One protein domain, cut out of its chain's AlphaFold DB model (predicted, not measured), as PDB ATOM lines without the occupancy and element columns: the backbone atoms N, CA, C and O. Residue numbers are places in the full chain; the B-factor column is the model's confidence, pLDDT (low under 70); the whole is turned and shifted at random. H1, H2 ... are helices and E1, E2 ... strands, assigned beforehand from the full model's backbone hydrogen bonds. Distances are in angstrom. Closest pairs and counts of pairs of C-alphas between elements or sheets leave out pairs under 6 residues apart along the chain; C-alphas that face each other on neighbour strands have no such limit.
ATOM      1  N   VAL A  17     -48.718   2.845  17.024       95.94
ATOM      2  CA  VAL A  17     -48.325   3.316  15.696       95.94
ATOM      3  C   VAL A  17     -47.861   4.758  15.823       95.94
ATOM      4  O   VAL A  17     -48.619   5.607  16.289       95.94
ATOM      5  N   ARG A  18     -46.637   5.065  15.393       97.38
ATOM      6  CA  ARG A  18     -46.102   6.433  15.348       97.38
ATOM      7  C   ARG A  18     -45.635   6.778  13.947       97.38
ATOM      8  O   ARG A  18     -45.069   5.941  13.258       97.38
ATOM      9  N   TRP A  19     -45.840   8.025  13.554       97.62
ATOM     10  CA  TRP A  19     -45.257   8.603  12.352       97.62
ATOM     11  C   TRP A  19     -44.394   9.796  12.741       97.62
ATOM     12  O   TRP A  19     -44.857  10.700  13.437       97.62
ATOM     13  N   PHE A  20     -43.158   9.802  12.262       96.56
ATOM     14  CA  PHE A  20     -42.183  10.875  12.416       96.56
ATOM     15  C   PHE A  20     -41.960  11.560  11.071       96.56
ATOM     16  O   PHE A  20     -42.126  10.942  10.019       96.56
ATOM     17  N   TYR A  21     -41.609  12.842  11.116       95.00
ATOM     18  CA  TYR A  21     -41.311  13.651   9.940       95.00
ATOM     19  C   TYR A  21     -39.869  14.137  10.014       95.00
ATOM     20  O   TYR A  21     -39.498  14.768  10.998       95.00
ATOM     21  N   ASN A  22     -39.073  13.864   8.982       93.75
ATOM     22  CA  ASN A  22     -37.629  14.090   8.949       93.75
ATOM     23  C   ASN A  22     -36.972  13.613  10.261       93.75
ATOM     24  O   ASN A  22     -37.316  12.548  10.768       93.75
ATOM     25  N   ASP A  23     -36.078  14.421  10.828       91.31
ATOM     26  CA  ASP A  23     -35.359  14.116  12.068       91.31
ATOM     27  C   ASP A  23     -36.051  14.706  13.312       91.31
ATOM     28  O   ASP A  23     -35.408  14.975  14.330       91.31
ATOM     29  N   TRP A  24     -37.363  14.975  13.241       91.62
ATOM     30  CA  TRP A  24     -38.092  15.533  14.378       91.62
ATOM     31  C   TRP A  24     -38.168  14.507  15.520       91.62
ATOM     32  O   TRP A  24     -38.572  13.367  15.287       91.62
ATOM     33  N   PRO A  25     -37.842  14.902  16.766       91.25
ATOM     34  CA  PRO A  25     -37.787  13.971  17.894       91.25
ATOM     35  C   PRO A  25     -39.176  13.526  18.370       91.25
ATOM     36  O   PRO A  25     -39.310  12.484  19.007       91.25
ATOM     37  N   GLU A  26     -40.214  14.313  18.080       94.50
ATOM     38  CA  GLU A  26     -41.597  14.001  18.432       94.50
ATOM     39  C   GLU A  26     -42.371  13.476  17.216       94.50
ATOM     40  O   GLU A  26     -42.199  13.990  16.104       94.50
ATOM     41  N   PRO A  27     -43.271  12.490  17.403       95.69
ATOM     42  CA  PRO A  27     -44.101  12.007  16.314       95.69
ATOM     43  C   PRO A  27     -45.070  13.102  15.852       95.69
ATOM     44  O   PRO A  27     -45.698  13.789  16.655       95.69
ATOM     45  N   ILE A  28     -45.265  13.227  14.541       95.75
ATOM     46  CA  ILE A  28     -46.318  14.074  13.960       95.75
ATOM     47  C   ILE A  28     -47.698  13.414  14.051       95.75
ATOM     48  O   ILE A  28     -48.716  14.090  13.916       95.75
ATOM     49  N   TYR A  29     -47.744  12.106  14.298       96.81
ATOM     50  CA  TYR A  29     -48.967  11.359  14.542       96.81
ATOM     51  C   TYR A  29     -48.677  10.131  15.411       96.81
ATOM     52  O   TYR A  29     -47.670   9.453  15.209       96.81
ATOM     53  N   GLN A  30     -49.565   9.832  16.357       96.19
ATOM     54  CA  GLN A  30     -49.531   8.597  17.139       96.19
ATOM     55  C   GLN A  30     -50.935   8.020  17.289       96.19
ATOM     56  O   GLN A  30     -51.893   8.759  17.501       96.19
ATOM     57  N   TRP A  31     -51.043   6.697  17.256       95.38
ATOM     58  CA  TRP A  31     -52.278   5.974  17.517       95.38
ATOM     59  C   TRP A  31     -52.040   4.739  18.391       95.38
ATOM     60  O   TRP A  31     -51.080   4.002  18.179       95.38
ATOM     61  N   ILE A  32     -52.923   4.533  19.372       94.56
ATOM     62  CA  ILE A  32     -52.946   3.368  20.270       94.56
ATOM     63  C   ILE A  32     -54.282   2.638  20.049       94.56
ATOM     64  O   ILE A  32     -55.310   3.159  20.490       94.56
ATOM     65  N   PRO A  33     -54.308   1.476  19.369       90.88
ATOM     66  CA  PRO A  33     -55.552   0.792  19.007       90.88
ATOM     67  C   PRO A  33     -56.407   0.348  20.195       90.88
ATOM     68  O   PRO A  33     -57.625   0.485  20.154       90.88
ATOM     69  N   GLU A  34     -55.775  -0.133  21.267       86.38
ATOM     70  CA  GLU A  34     -56.456  -0.685  22.449       86.38
ATOM     71  C   GLU A  34     -57.172   0.359  23.317       86.38
ATOM     72  O   GLU A  34     -57.837   0.000  24.288       86.38
ATOM     73  N   SER A  35     -57.006   1.650  23.029       81.12
ATOM     74  CA  SER A  35     -57.608   2.707  23.829       81.12
ATOM     75  C   SER A  35     -58.582   3.520  23.000       81.12
ATOM     76  O   SER A  35     -58.220   4.073  21.958       81.12
ATOM     77  N   ASP A  36     -59.799   3.663  23.517       64.69
ATOM     78  CA  ASP A  36     -60.829   4.469  22.878       64.69
ATOM     79  C   ASP A  36     -60.320   5.897  22.635       64.69
ATOM     80  O   ASP A  36     -59.915   6.612  23.550       64.69
ATOM     81  N   ASN A  37     -60.341   6.302  21.364       64.44
ATOM     82  CA  ASN A  37     -60.057   7.658  20.893       64.44
ATOM     83  C   ASN A  37     -58.621   8.205  21.101       64.44
ATOM     84  O   ASN A  37     -58.413   9.416  21.026       64.44
ATOM     85  N   ASN A  38     -57.605   7.350  21.268       84.31
ATOM     86  CA  ASN A  38     -56.210   7.782  21.468       84.31
ATOM     87  C   ASN A  38     -55.428   8.005  20.161       84.31
ATOM     88  O   ASN A  38     -54.414   7.350  19.902       84.31
ATOM     89  N   ARG A  39     -55.882   8.955  19.332       93.12
ATOM     90  CA  ARG A  39     -55.067   9.510  18.237       93.12
ATOM     91  C   ARG A  39     -54.494  10.864  18.640       93.12
ATOM     92  O   ARG A  39     -55.233  11.791  18.958       93.12
ATOM     93  N   TYR A  40     -53.177  10.983  18.586       94.19
ATOM     94  CA  TYR A  40     -52.456  12.242  18.712       94.19
ATOM     95  C   TYR A  40     -52.054  12.744  17.325       94.19
ATOM     96  O   TYR A  40     -51.567  11.978  16.494       94.19
ATOM     97  N   ILE A  41     -52.260  14.039  17.089       95.06
ATOM     98  CA  ILE A  41     -51.936  14.720  15.838       95.06
ATOM     99  C   ILE A  41     -51.081  15.935  16.187       95.06
ATOM    100  O   ILE A  41     -51.534  16.852  16.882       95.06
ATOM    101  N   GLY A  42     -49.850  15.938  15.688       92.69
ATOM    102  CA  GLY A  42     -48.895  17.020  15.861       92.69
ATOM    103  C   GLY A  42     -49.390  18.321  15.228       92.69
ATOM    104  O   GLY A  42     -50.081  18.331  14.206       92.69
ATOM    105  N   LYS A  43     -49.022  19.455  15.835       90.25
ATOM    106  CA  LYS A  43     -49.474  20.790  15.399       90.25
ATOM    107  C   LYS A  43     -49.089  21.111  13.950       90.25
ATOM    108  O   LYS A  43     -49.870  21.767  13.266       90.25
ATOM    109  N   SER A  44     -47.931  20.632  13.491       85.94
ATOM    110  CA  SER A  44     -47.389  20.889  12.148       85.94
ATOM    111  C   SER A  44     -48.294  20.376  11.027       85.94
ATOM    112  O   SER A  44     -48.473  21.062  10.025       85.94
ATOM    113  N   ILE A  45     -48.920  19.210  11.213       89.62
ATOM    114  CA  ILE A  45     -49.763  18.578  10.188       89.62
ATOM    115  C   ILE A  45     -51.263  18.764  10.433       89.62
ATOM    116  O   ILE A  45     -52.072  18.442   9.567       89.62
ATOM    117  N   ARG A  46     -51.665  19.282  11.602       90.25
ATOM    118  CA  ARG A  46     -53.068  19.307  12.049       90.25
ATOM    119  C   ARG A  46     -54.023  19.994  11.073       90.25
ATOM    120  O   ARG A  46     -55.141  19.526  10.908       90.25
ATOM    121  N   LYS A  47     -53.583  21.076  10.418       87.12
ATOM    122  CA  LYS A  47     -54.375  21.814   9.411       87.12
ATOM    123  C   LYS A  47     -54.649  21.014   8.129       87.12
ATOM    124  O   LYS A  47     -55.529  21.382   7.363       87.12
ATOM    125  N   TYR A  48     -53.898  19.942   7.914       88.56
ATOM    126  CA  TYR A  48     -53.924  19.121   6.708       88.56
ATOM    127  C   TYR A  48     -54.429  17.702   6.965       88.56
ATOM    128  O   TYR A  48     -54.699  16.957   6.029       88.56
ATOM    129  N   PHE A  49     -54.503  17.290   8.228       91.88
ATOM    130  CA  PHE A  49     -54.788  15.915   8.595       91.88
ATOM    131  C   PHE A  49     -56.269  15.583   8.436       91.88
ATOM    132  O   PHE A  49     -57.140  16.269   8.972       91.88
ATOM    133  N   ASP A  50     -56.551  14.478   7.757       93.44
ATOM    134  CA  ASP A  50     -57.901  13.947   7.672       93.44
ATOM    135  C   ASP A  50     -58.224  13.023   8.852       93.44
ATOM    136  O   ASP A  50     -57.856  11.847   8.875       93.44
ATOM    137  N   MET A  51     -58.969  13.550   9.824       90.81
ATOM    138  CA  MET A  51     -59.402  12.792  11.001       90.81
ATOM    139  C   MET A  51     -60.327  11.614  10.675       90.81
ATOM    140  O   MET A  51     -60.387  10.667  11.459       90.81
ATOM    141  N   ASN A  52     -61.031  11.644   9.546       91.75
ATOM    142  CA  ASN A  52     -62.023  10.629   9.188       91.75
ATOM    143  C   ASN A  52     -61.438   9.525   8.302       91.75
ATOM    144  O   ASN A  52     -62.140   8.581   7.948       91.75
ATOM    145  N   PHE A  53     -60.167   9.637   7.917       94.12
ATOM    146  CA  PHE A  53     -59.523   8.617   7.111       94.12
ATOM    147  C   PHE A  53     -59.252   7.353   7.931       94.12
ATOM    148  O   PHE A  53     -58.637   7.411   8.999       94.12
ATOM    149  N   GLN A  54     -59.688   6.217   7.393       93.56
ATOM    150  CA  GLN A  54     -59.404   4.883   7.904       93.56
ATOM    151  C   GLN A  54     -59.187   3.909   6.740       93.56
ATOM    152  O   GLN A  54     -59.672   4.146   5.631       93.56
ATOM    153  N   ILE A  55     -58.468   2.821   6.998       92.94
ATOM    154  CA  ILE A  55     -58.228   1.732   6.047       92.94
ATOM    155  C   ILE A  55     -58.885   0.459   6.575       92.94
ATOM    156  O   ILE A  55     -58.422  -0.114   7.552       92.94
ATOM    157  N   GLY A  56     -59.938  -0.006   5.902       90.25
ATOM    158  CA  GLY A  56     -60.680  -1.191   6.333       90.25
ATOM    159  C   GLY A  56     -61.371  -1.013   7.690       90.25
ATOM    160  O   GLY A  56     -61.508   0.106   8.190       90.25
ATOM    161  N   ASP A  57     -61.803  -2.137   8.265       89.62
ATOM    162  CA  ASP A  57     -62.618  -2.176   9.488       89.62
ATOM    163  C   ASP A  57     -61.913  -2.850  10.680       89.62
ATOM    164  O   ASP A  57     -62.446  -2.861  11.791       89.62
ATOM    165  N   ASP A  58     -60.710  -3.392  10.476       91.31
ATOM    166  CA  ASP A  58     -59.958  -4.080  11.525       91.31
ATOM    167  C   ASP A  58     -59.506  -3.110  12.631       91.31
ATOM    168  O   ASP A  58     -58.946  -2.037  12.381       91.31
ATOM    169  N   SER A  59     -59.759  -3.483  13.888       90.06
ATOM    170  CA  SER A  59     -59.585  -2.585  15.032       90.06
ATOM    171  C   SER A  59     -58.133  -2.195  15.280       90.06
ATOM    172  O   SER A  59     -57.903  -1.107  15.808       90.06
ATOM    173  N   PHE A  60     -57.181  -3.044  14.883       91.38
ATOM    174  CA  PHE A  60     -55.753  -2.833  15.096       91.38
ATOM    175  C   PHE A  60     -55.074  -2.143  13.926       91.38
ATOM    176  O   PHE A  60     -54.090  -1.459  14.145       91.38
ATOM    177  N   THR A  61     -55.634  -2.183  12.721       92.75
ATOM    178  CA  THR A  61     -54.990  -1.622  11.524       92.75
ATOM    179  C   THR A  61     -55.704  -0.405  10.931       92.75
ATOM    180  O   THR A  61     -55.073   0.366  10.204       92.75
ATOM    181  N   LYS A  62     -56.967  -0.133  11.293       92.94
ATOM    182  CA  LYS A  62     -57.793   0.912  10.651       92.94
ATOM    183  C   LYS A  62     -57.207   2.322  10.597       92.94
ATOM    184  O   LYS A  62     -57.484   3.050   9.650       92.94
ATOM    185  N   TYR A  63     -56.383   2.726  11.564       94.44
ATOM    186  CA  TYR A  63     -55.754   4.055  11.590       94.44
ATOM    187  C   TYR A  63     -54.224   4.003  11.434       94.44
ATOM    188  O   TYR A  63     -53.511   4.899  11.894       94.44
ATOM    189  N   ARG A  64     -53.694   2.960  10.781       94.50
ATOM    190  CA  ARG A  64     -52.250   2.810  10.521       94.50
ATOM    191  C   ARG A  64     -51.691   3.822   9.513       94.50
ATOM    192  O   ARG A  64     -50.493   4.107   9.501       94.50
ATOM    193  N   ALA A  65     -52.568   4.375   8.683       94.88
ATOM    194  CA  ALA A  65     -52.221   5.282   7.606       94.88
ATOM    195  C   ALA A  65     -52.638   6.718   7.904       94.88
ATOM    196  O   ALA A  65     -53.672   6.983   8.517       94.88
ATOM    197  N   ILE A  66     -51.849   7.654   7.383       94.25
ATOM    198  CA  ILE A  66     -52.123   9.086   7.460       94.25
ATOM    199  C   ILE A  66     -52.513   9.619   6.077       94.25
ATOM    200  O   ILE A  66     -51.845   9.346   5.067       94.25
ATOM    201  N   ARG A  67     -53.600  10.396   6.030       93.62
ATOM    202  CA  ARG A  67     -54.046  11.138   4.844       93.62
ATOM    203  C   ARG A  67     -53.904  12.630   5.117       93.62
ATOM    204  O   ARG A  67     -54.521  13.161   6.036       93.62
ATOM    205  N   LEU A  68     -53.058  13.275   4.318       90.38
ATOM    206  CA  LEU A  68     -52.855  14.719   4.326       90.38
ATOM    207  C   LEU A  68     -53.581  15.296   3.113       90.38
ATOM    208  O   LEU A  68     -53.359  14.844   1.990       90.38
ATOM    209  N   MET A  69     -54.464  16.257   3.348       88.12
ATOM    210  CA  MET A  69     -55.243  16.942   2.326       88.12
ATOM    211  C   MET A  69     -54.804  18.404   2.235       88.12
ATOM    212  O   MET A  69     -54.521  19.017   3.271       88.12
ATOM    213  N   PRO A  70     -54.748  18.972   1.018       80.25
ATOM    214  CA  PRO A  70     -54.480  20.389   0.856       80.25
ATOM    215  C   PRO A  70     -55.545  21.217   1.591       80.25
ATOM    216  O   PRO A  70     -56.708  20.805   1.658       80.25
ATOM    217  N   PRO A  71     -55.169  22.378   2.152       74.12
ATOM    218  CA  PRO A  71     -56.132  23.265   2.779       74.12
ATOM    219  C   PRO A  71     -57.113  23.805   1.721       74.12
ATOM    220  O   PRO A  71     -56.780  23.866   0.538       74.12
ATOM    221  N   PRO A  72     -58.313  24.253   2.125       68.00
ATOM    222  CA  PRO A  72     -59.289  24.840   1.204       68.00
ATOM    223  C   PRO A  72     -58.862  26.206   0.628       68.00
ATOM    224  O   PRO A  72     -59.519  26.716  -0.276       68.00
ATOM    225  N   SER A  73     -57.794  26.824   1.149       65.81
ATOM    226  CA  SER A  73     -57.246  28.096   0.665       65.81
ATOM    227  C   SER A  73     -56.171  27.881  -0.422       65.81
ATOM    228  O   SER A  73     -55.551  26.819  -0.480       65.81
ATOM    229  N   PRO A  74     -55.912  28.869  -1.300       55.50
ATOM    230  CA  PRO A  74     -55.260  28.641  -2.595       55.50
ATOM    231  C   PRO A  74     -53.733  28.412  -2.574       55.50
ATOM    232  O   PRO A  74     -53.117  28.390  -3.638       55.50
ATOM    233  N   SER A  75     -53.079  28.212  -1.423       61.09
ATOM    234  CA  SER A  75     -51.611  28.064  -1.367       61.09
ATOM    235  C   SER A  75     -51.141  26.595  -1.434       61.09
ATOM    236  O   SER A  75     -50.474  26.054  -0.553       61.09
ATOM    237  N   LEU A  76     -51.481  25.930  -2.543       63.62
ATOM    238  CA  LEU A  76     -51.138  24.525  -2.835       63.62
ATOM    239  C   LEU A  76     -49.621  24.244  -2.828       63.62
ATOM    240  O   LEU A  76     -49.184  23.144  -2.496       63.62
ATOM    241  N   LEU A  77     -48.816  25.251  -3.162       68.25
ATOM    242  CA  LEU A  77     -47.359  25.159  -3.168       68.25
ATOM    243  C   LEU A  77     -46.757  25.259  -1.746       68.25
ATOM    244  O   LEU A  77     -45.799  24.544  -1.467       68.25
ATOM    245  N   SER A  78     -47.318  26.057  -0.819       66.12
ATOM    246  CA  SER A  78     -46.834  26.117   0.578       66.12
ATOM    247  C   SER A  78     -47.168  24.816   1.291       66.12
ATOM    248  O   SER A  78     -46.339  24.275   2.016       66.12
ATOM    249  N   PHE A  79     -48.363  24.282   1.018       72.38
ATOM    250  CA  PHE A  79     -48.767  22.946   1.442       72.38
ATOM    251  C   PHE A  79     -47.749  21.883   1.007       72.38
ATOM    252  O   PHE A  79     -47.326  21.063   1.820       72.38
ATOM    253  N   GLY A  80     -47.317  21.928  -0.258       71.00
ATOM    254  CA  GLY A  80     -46.346  20.979  -0.789       71.00
ATOM    255  C   GLY A  80     -44.945  21.119  -0.188       71.00
ATOM    256  O   GLY A  80     -44.315  20.111   0.137       71.00
ATOM    257  N   LEU A  81     -44.459  22.350  -0.004       73.00
ATOM    258  CA  LEU A  81     -43.124  22.601   0.547       73.00
ATOM    259  C   LEU A  81     -43.025  22.192   2.024       73.00
ATOM    260  O   LEU A  81     -42.065  21.528   2.401       73.00
ATOM    261  N   GLU A  82     -44.017  22.540   2.849       76.62
ATOM    262  CA  GLU A  82     -44.002  22.246   4.292       76.62
ATOM    263  C   GLU A  82     -44.038  20.743   4.607       76.62
ATOM    264  O   GLU A  82     -43.561  20.326   5.664       76.62
ATOM    265  N   LEU A  83     -44.613  19.939   3.708       86.50
ATOM    266  CA  LEU A  83     -44.855  18.511   3.913       86.50
ATOM    267  C   LEU A  83     -43.933  17.600   3.102       86.50
ATOM    268  O   LEU A  83     -44.015  16.382   3.262       86.50
ATOM    269  N   SER A  84     -43.084  18.141   2.228       89.44
ATOM    270  CA  SER A  84     -42.099  17.330   1.508       89.44
ATOM    271  C   SER A  84     -40.964  16.925   2.444       89.44
ATOM    272  O   SER A  84     -40.321  17.773   3.053       89.44
ATOM    273  N   GLY A  85     -40.676  15.633   2.537       91.62
ATOM    274  CA  GLY A  85     -39.621  15.125   3.405       91.62
ATOM    275  C   GLY A  85     -39.692  13.622   3.617       91.62
ATOM    276  O   GLY A  85     -40.451  12.906   2.960       91.62
ATOM    277  N   ASN A  86     -38.878  13.149   4.550       94.81
ATOM    278  CA  ASN A  86     -38.873  11.763   4.987       94.81
ATOM    279  C   ASN A  86     -39.973  11.547   6.025       94.81
ATOM    280  O   ASN A  86     -40.139  12.339   6.946       94.81
ATOM    281  N   TYR A  87     -40.714  10.459   5.884       95.94
ATOM    282  CA  TYR A  87     -41.733  10.030   6.825       95.94
ATOM    283  C   TYR A  87     -41.389   8.633   7.295       95.94
ATOM    284  O   TYR A  87     -41.303   7.704   6.489       95.94
ATOM    285  N   THR A  88     -41.214   8.491   8.601       97.31
ATOM    286  CA  THR A  88     -40.843   7.221   9.218       97.31
ATOM    287  C   THR A  88     -42.010   6.732  10.045       97.31
ATOM    288  O   THR A  88     -42.393   7.382  11.018       97.31
ATOM    289  N   CYS A  89     -42.591   5.600   9.655       97.44
ATOM    290  CA  CYS A  89     -43.526   4.902  10.515       97.44
ATOM    291  C   CYS A  89     -42.761   3.966  11.445       97.44
ATOM    292  O   CYS A  89     -41.826   3.282  11.031       97.44
ATOM    293  N   VAL A  90     -43.153   3.968  12.710       97.38
ATOM    294  CA  VAL A  90     -42.593   3.134  13.765       97.38
ATOM    295  C   VAL A  90     -43.753   2.425  14.440       97.38
ATOM    296  O   VAL A  90     -44.657   3.075  14.972       97.38
ATOM    297  N   ILE A  91     -43.718   1.102  14.408       96.62
ATOM    298  CA  ILE A  91     -44.693   0.225  15.046       96.62
ATOM    299  C   ILE A  91     -44.002  -0.391  16.253       96.62
ATOM    300  O   ILE A  91     -42.921  -0.954  16.117       96.62
ATOM    301  N   SER A  92     -44.577  -0.233  17.441       95.56
ATOM    302  CA  SER A  92     -43.999  -0.771  18.676       95.56
ATOM    303  C   SER A  92     -45.047  -1.485  19.510       95.56
ATOM    304  O   SER A  92     -46.123  -0.925  19.715       95.56
ATOM    305  N   SER A  93     -44.700  -2.646  20.045       93.88
ATOM    306  CA  SER A  93     -45.393  -3.333  21.135       93.88
ATOM    307  C   SER A  93     -44.526  -3.281  22.404       93.88
ATOM    308  O   SER A  93     -43.513  -2.577  22.452       93.88
ATOM    309  N   ILE A  94     -44.913  -3.999  23.462       90.12
ATOM    310  CA  ILE A  94     -44.031  -4.191  24.630       90.12
ATOM    311  C   ILE A  94     -42.799  -5.036  24.271       90.12
ATOM    312  O   ILE A  94     -41.738  -4.836  24.860       90.12
ATOM    313  N   MET A  95     -42.941  -5.975  23.333       89.62
ATOM    314  CA  MET A  95     -41.926  -6.995  23.049       89.62
ATOM    315  C   MET A  95     -41.046  -6.646  21.852       89.62
ATOM    316  O   MET A  95     -39.888  -7.057  21.802       89.62
ATOM    317  N   SER A  96     -41.576  -5.891  20.890       92.50
ATOM    318  CA  SER A  96     -40.919  -5.655  19.610       92.50
ATOM    319  C   SER A  96     -41.124  -4.224  19.107       92.50
ATOM    320  O   SER A  96     -42.020  -3.489  19.532       92.50
ATOM    321  N   GLN A  97     -40.254  -3.811  18.190       95.44
ATOM    322  CA  GLN A  97     -40.392  -2.569  17.448       95.44
ATOM    323  C   GLN A  97     -39.840  -2.765  16.039       95.44
ATOM    324  O   GLN A  97     -38.748  -3.306  15.874       95.44
ATOM    325  N   ASP A  98     -40.567  -2.265  15.047       95.81
ATOM    326  CA  ASP A  98     -40.118  -2.201  13.660       95.81
ATOM    327  C   ASP A  98     -40.401  -0.814  13.067       95.81
ATOM    328  O   ASP A  98     -41.235  -0.048  13.565       95.81
ATOM    329  N   SER A  99     -39.672  -0.452  12.013       96.56
ATOM    330  CA  SER A  99     -39.819   0.845  11.365       96.56
ATOM    331  C   SER A  99     -39.579   0.795   9.866       96.56
ATOM    332  O   SER A  99     -38.759   0.035   9.356       96.56
ATOM    333  N   ARG A 100     -40.276   1.672   9.144       96.81
ATOM    334  CA  ARG A 100     -40.068   1.880   7.712       96.81
ATOM    335  C   ARG A 100     -40.109   3.362   7.394       96.81
ATOM    336  O   ARG A 100     -40.991   4.081   7.855       96.81
ATOM    337  N   GLN A 101     -39.178   3.799   6.555       96.12
ATOM    338  CA  GLN A 101     -39.114   5.170   6.067       96.12
ATOM    339  C   GLN A 101     -39.489   5.238   4.586       96.12
ATOM    340  O   GLN A 101     -39.064   4.405   3.785       96.12
ATOM    341  N   GLY A 102     -40.271   6.250   4.223       93.31
ATOM    342  CA  GLY A 102     -40.559   6.628   2.843       93.31
ATOM    343  C   GLY A 102     -40.375   8.129   2.645       93.31
ATOM    344  O   GLY A 102     -40.483   8.900   3.594       93.31
ATOM    345  N   GLN A 103     -40.100   8.554   1.414       91.81
ATOM    346  CA  GLN A 103     -39.980   9.971   1.072       91.81
ATOM    347  C   GLN A 103     -41.250  10.445   0.361       91.81
ATOM    348  O   GLN A 103     -41.703   9.818  -0.597       91.81
ATOM    349  N   LEU A 104     -41.816  11.558   0.823       89.94
ATOM    350  CA  LEU A 104     -42.910  12.258   0.157       89.94
ATOM    351  C   LEU A 104     -42.358  13.541  -0.463       89.94
ATOM    352  O   LEU A 104     -41.757  14.353   0.236       89.94
ATOM    353  N   VAL A 105     -42.574  13.729  -1.763       88.38
ATOM    354  CA  VAL A 105     -42.127  14.920  -2.494       88.38
ATOM    355  C   VAL A 105     -43.308  15.507  -3.246       88.38
ATOM    356  O   VAL A 105     -43.912  14.843  -4.089       88.38
TER     357      VAL A 105
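Overview. This is residues 17 to 105 of the 271 residues of an uncharacterized protein of Euroglyphus maynei (UniProt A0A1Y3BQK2). Little of this domain is regular structure: one antiparallel sheet, E3 E2 E1 E4 E5, with the long unnamed stretch of residues 42 to 75 passing over one face towards a short helix, H1, beyond the sheet's end where E4 begins. The printed part has 89 residues, 35 in named elements, ordered E1 E2 E3 H1 E4 E5, class mixed. It is compact, radius of gyration of the C-alphas 13.6 A, yet elongated, 43 by 27 by 20 A.

Along the chain. E1, residues 17 to 21, starts at C-alpha (-48.325, 3.316, 15.696). E2 is 29 to 31, E3 39 to 41, H1 76 to 83. E4, 85 to 92, spans 22.5 A; E5, 97 to 104, spans 22.9 A, ending at C-alpha (-42.910, 12.258, 0.157).

Arrangement. E1 E2 E3 form a meander, successive antiparallel neighbours: N 19 and O 29, 2.9 A; N 40 and O 30, 2.8 A. E1 pairs with E4 at N 18 and O 90, 2.8 A. Hairpin E4 and E5 has N 89 and O 100 at 2.8 A. H1, its O i to N i+4 pairs within hydrogen-bond range, is not on the sheet.

Size, cuts and confidence. The printed part has no cut. The link E3 to H1 is long, 34 residues. Residues 36 to 37 and 72 to 78 have pLDDT under 70.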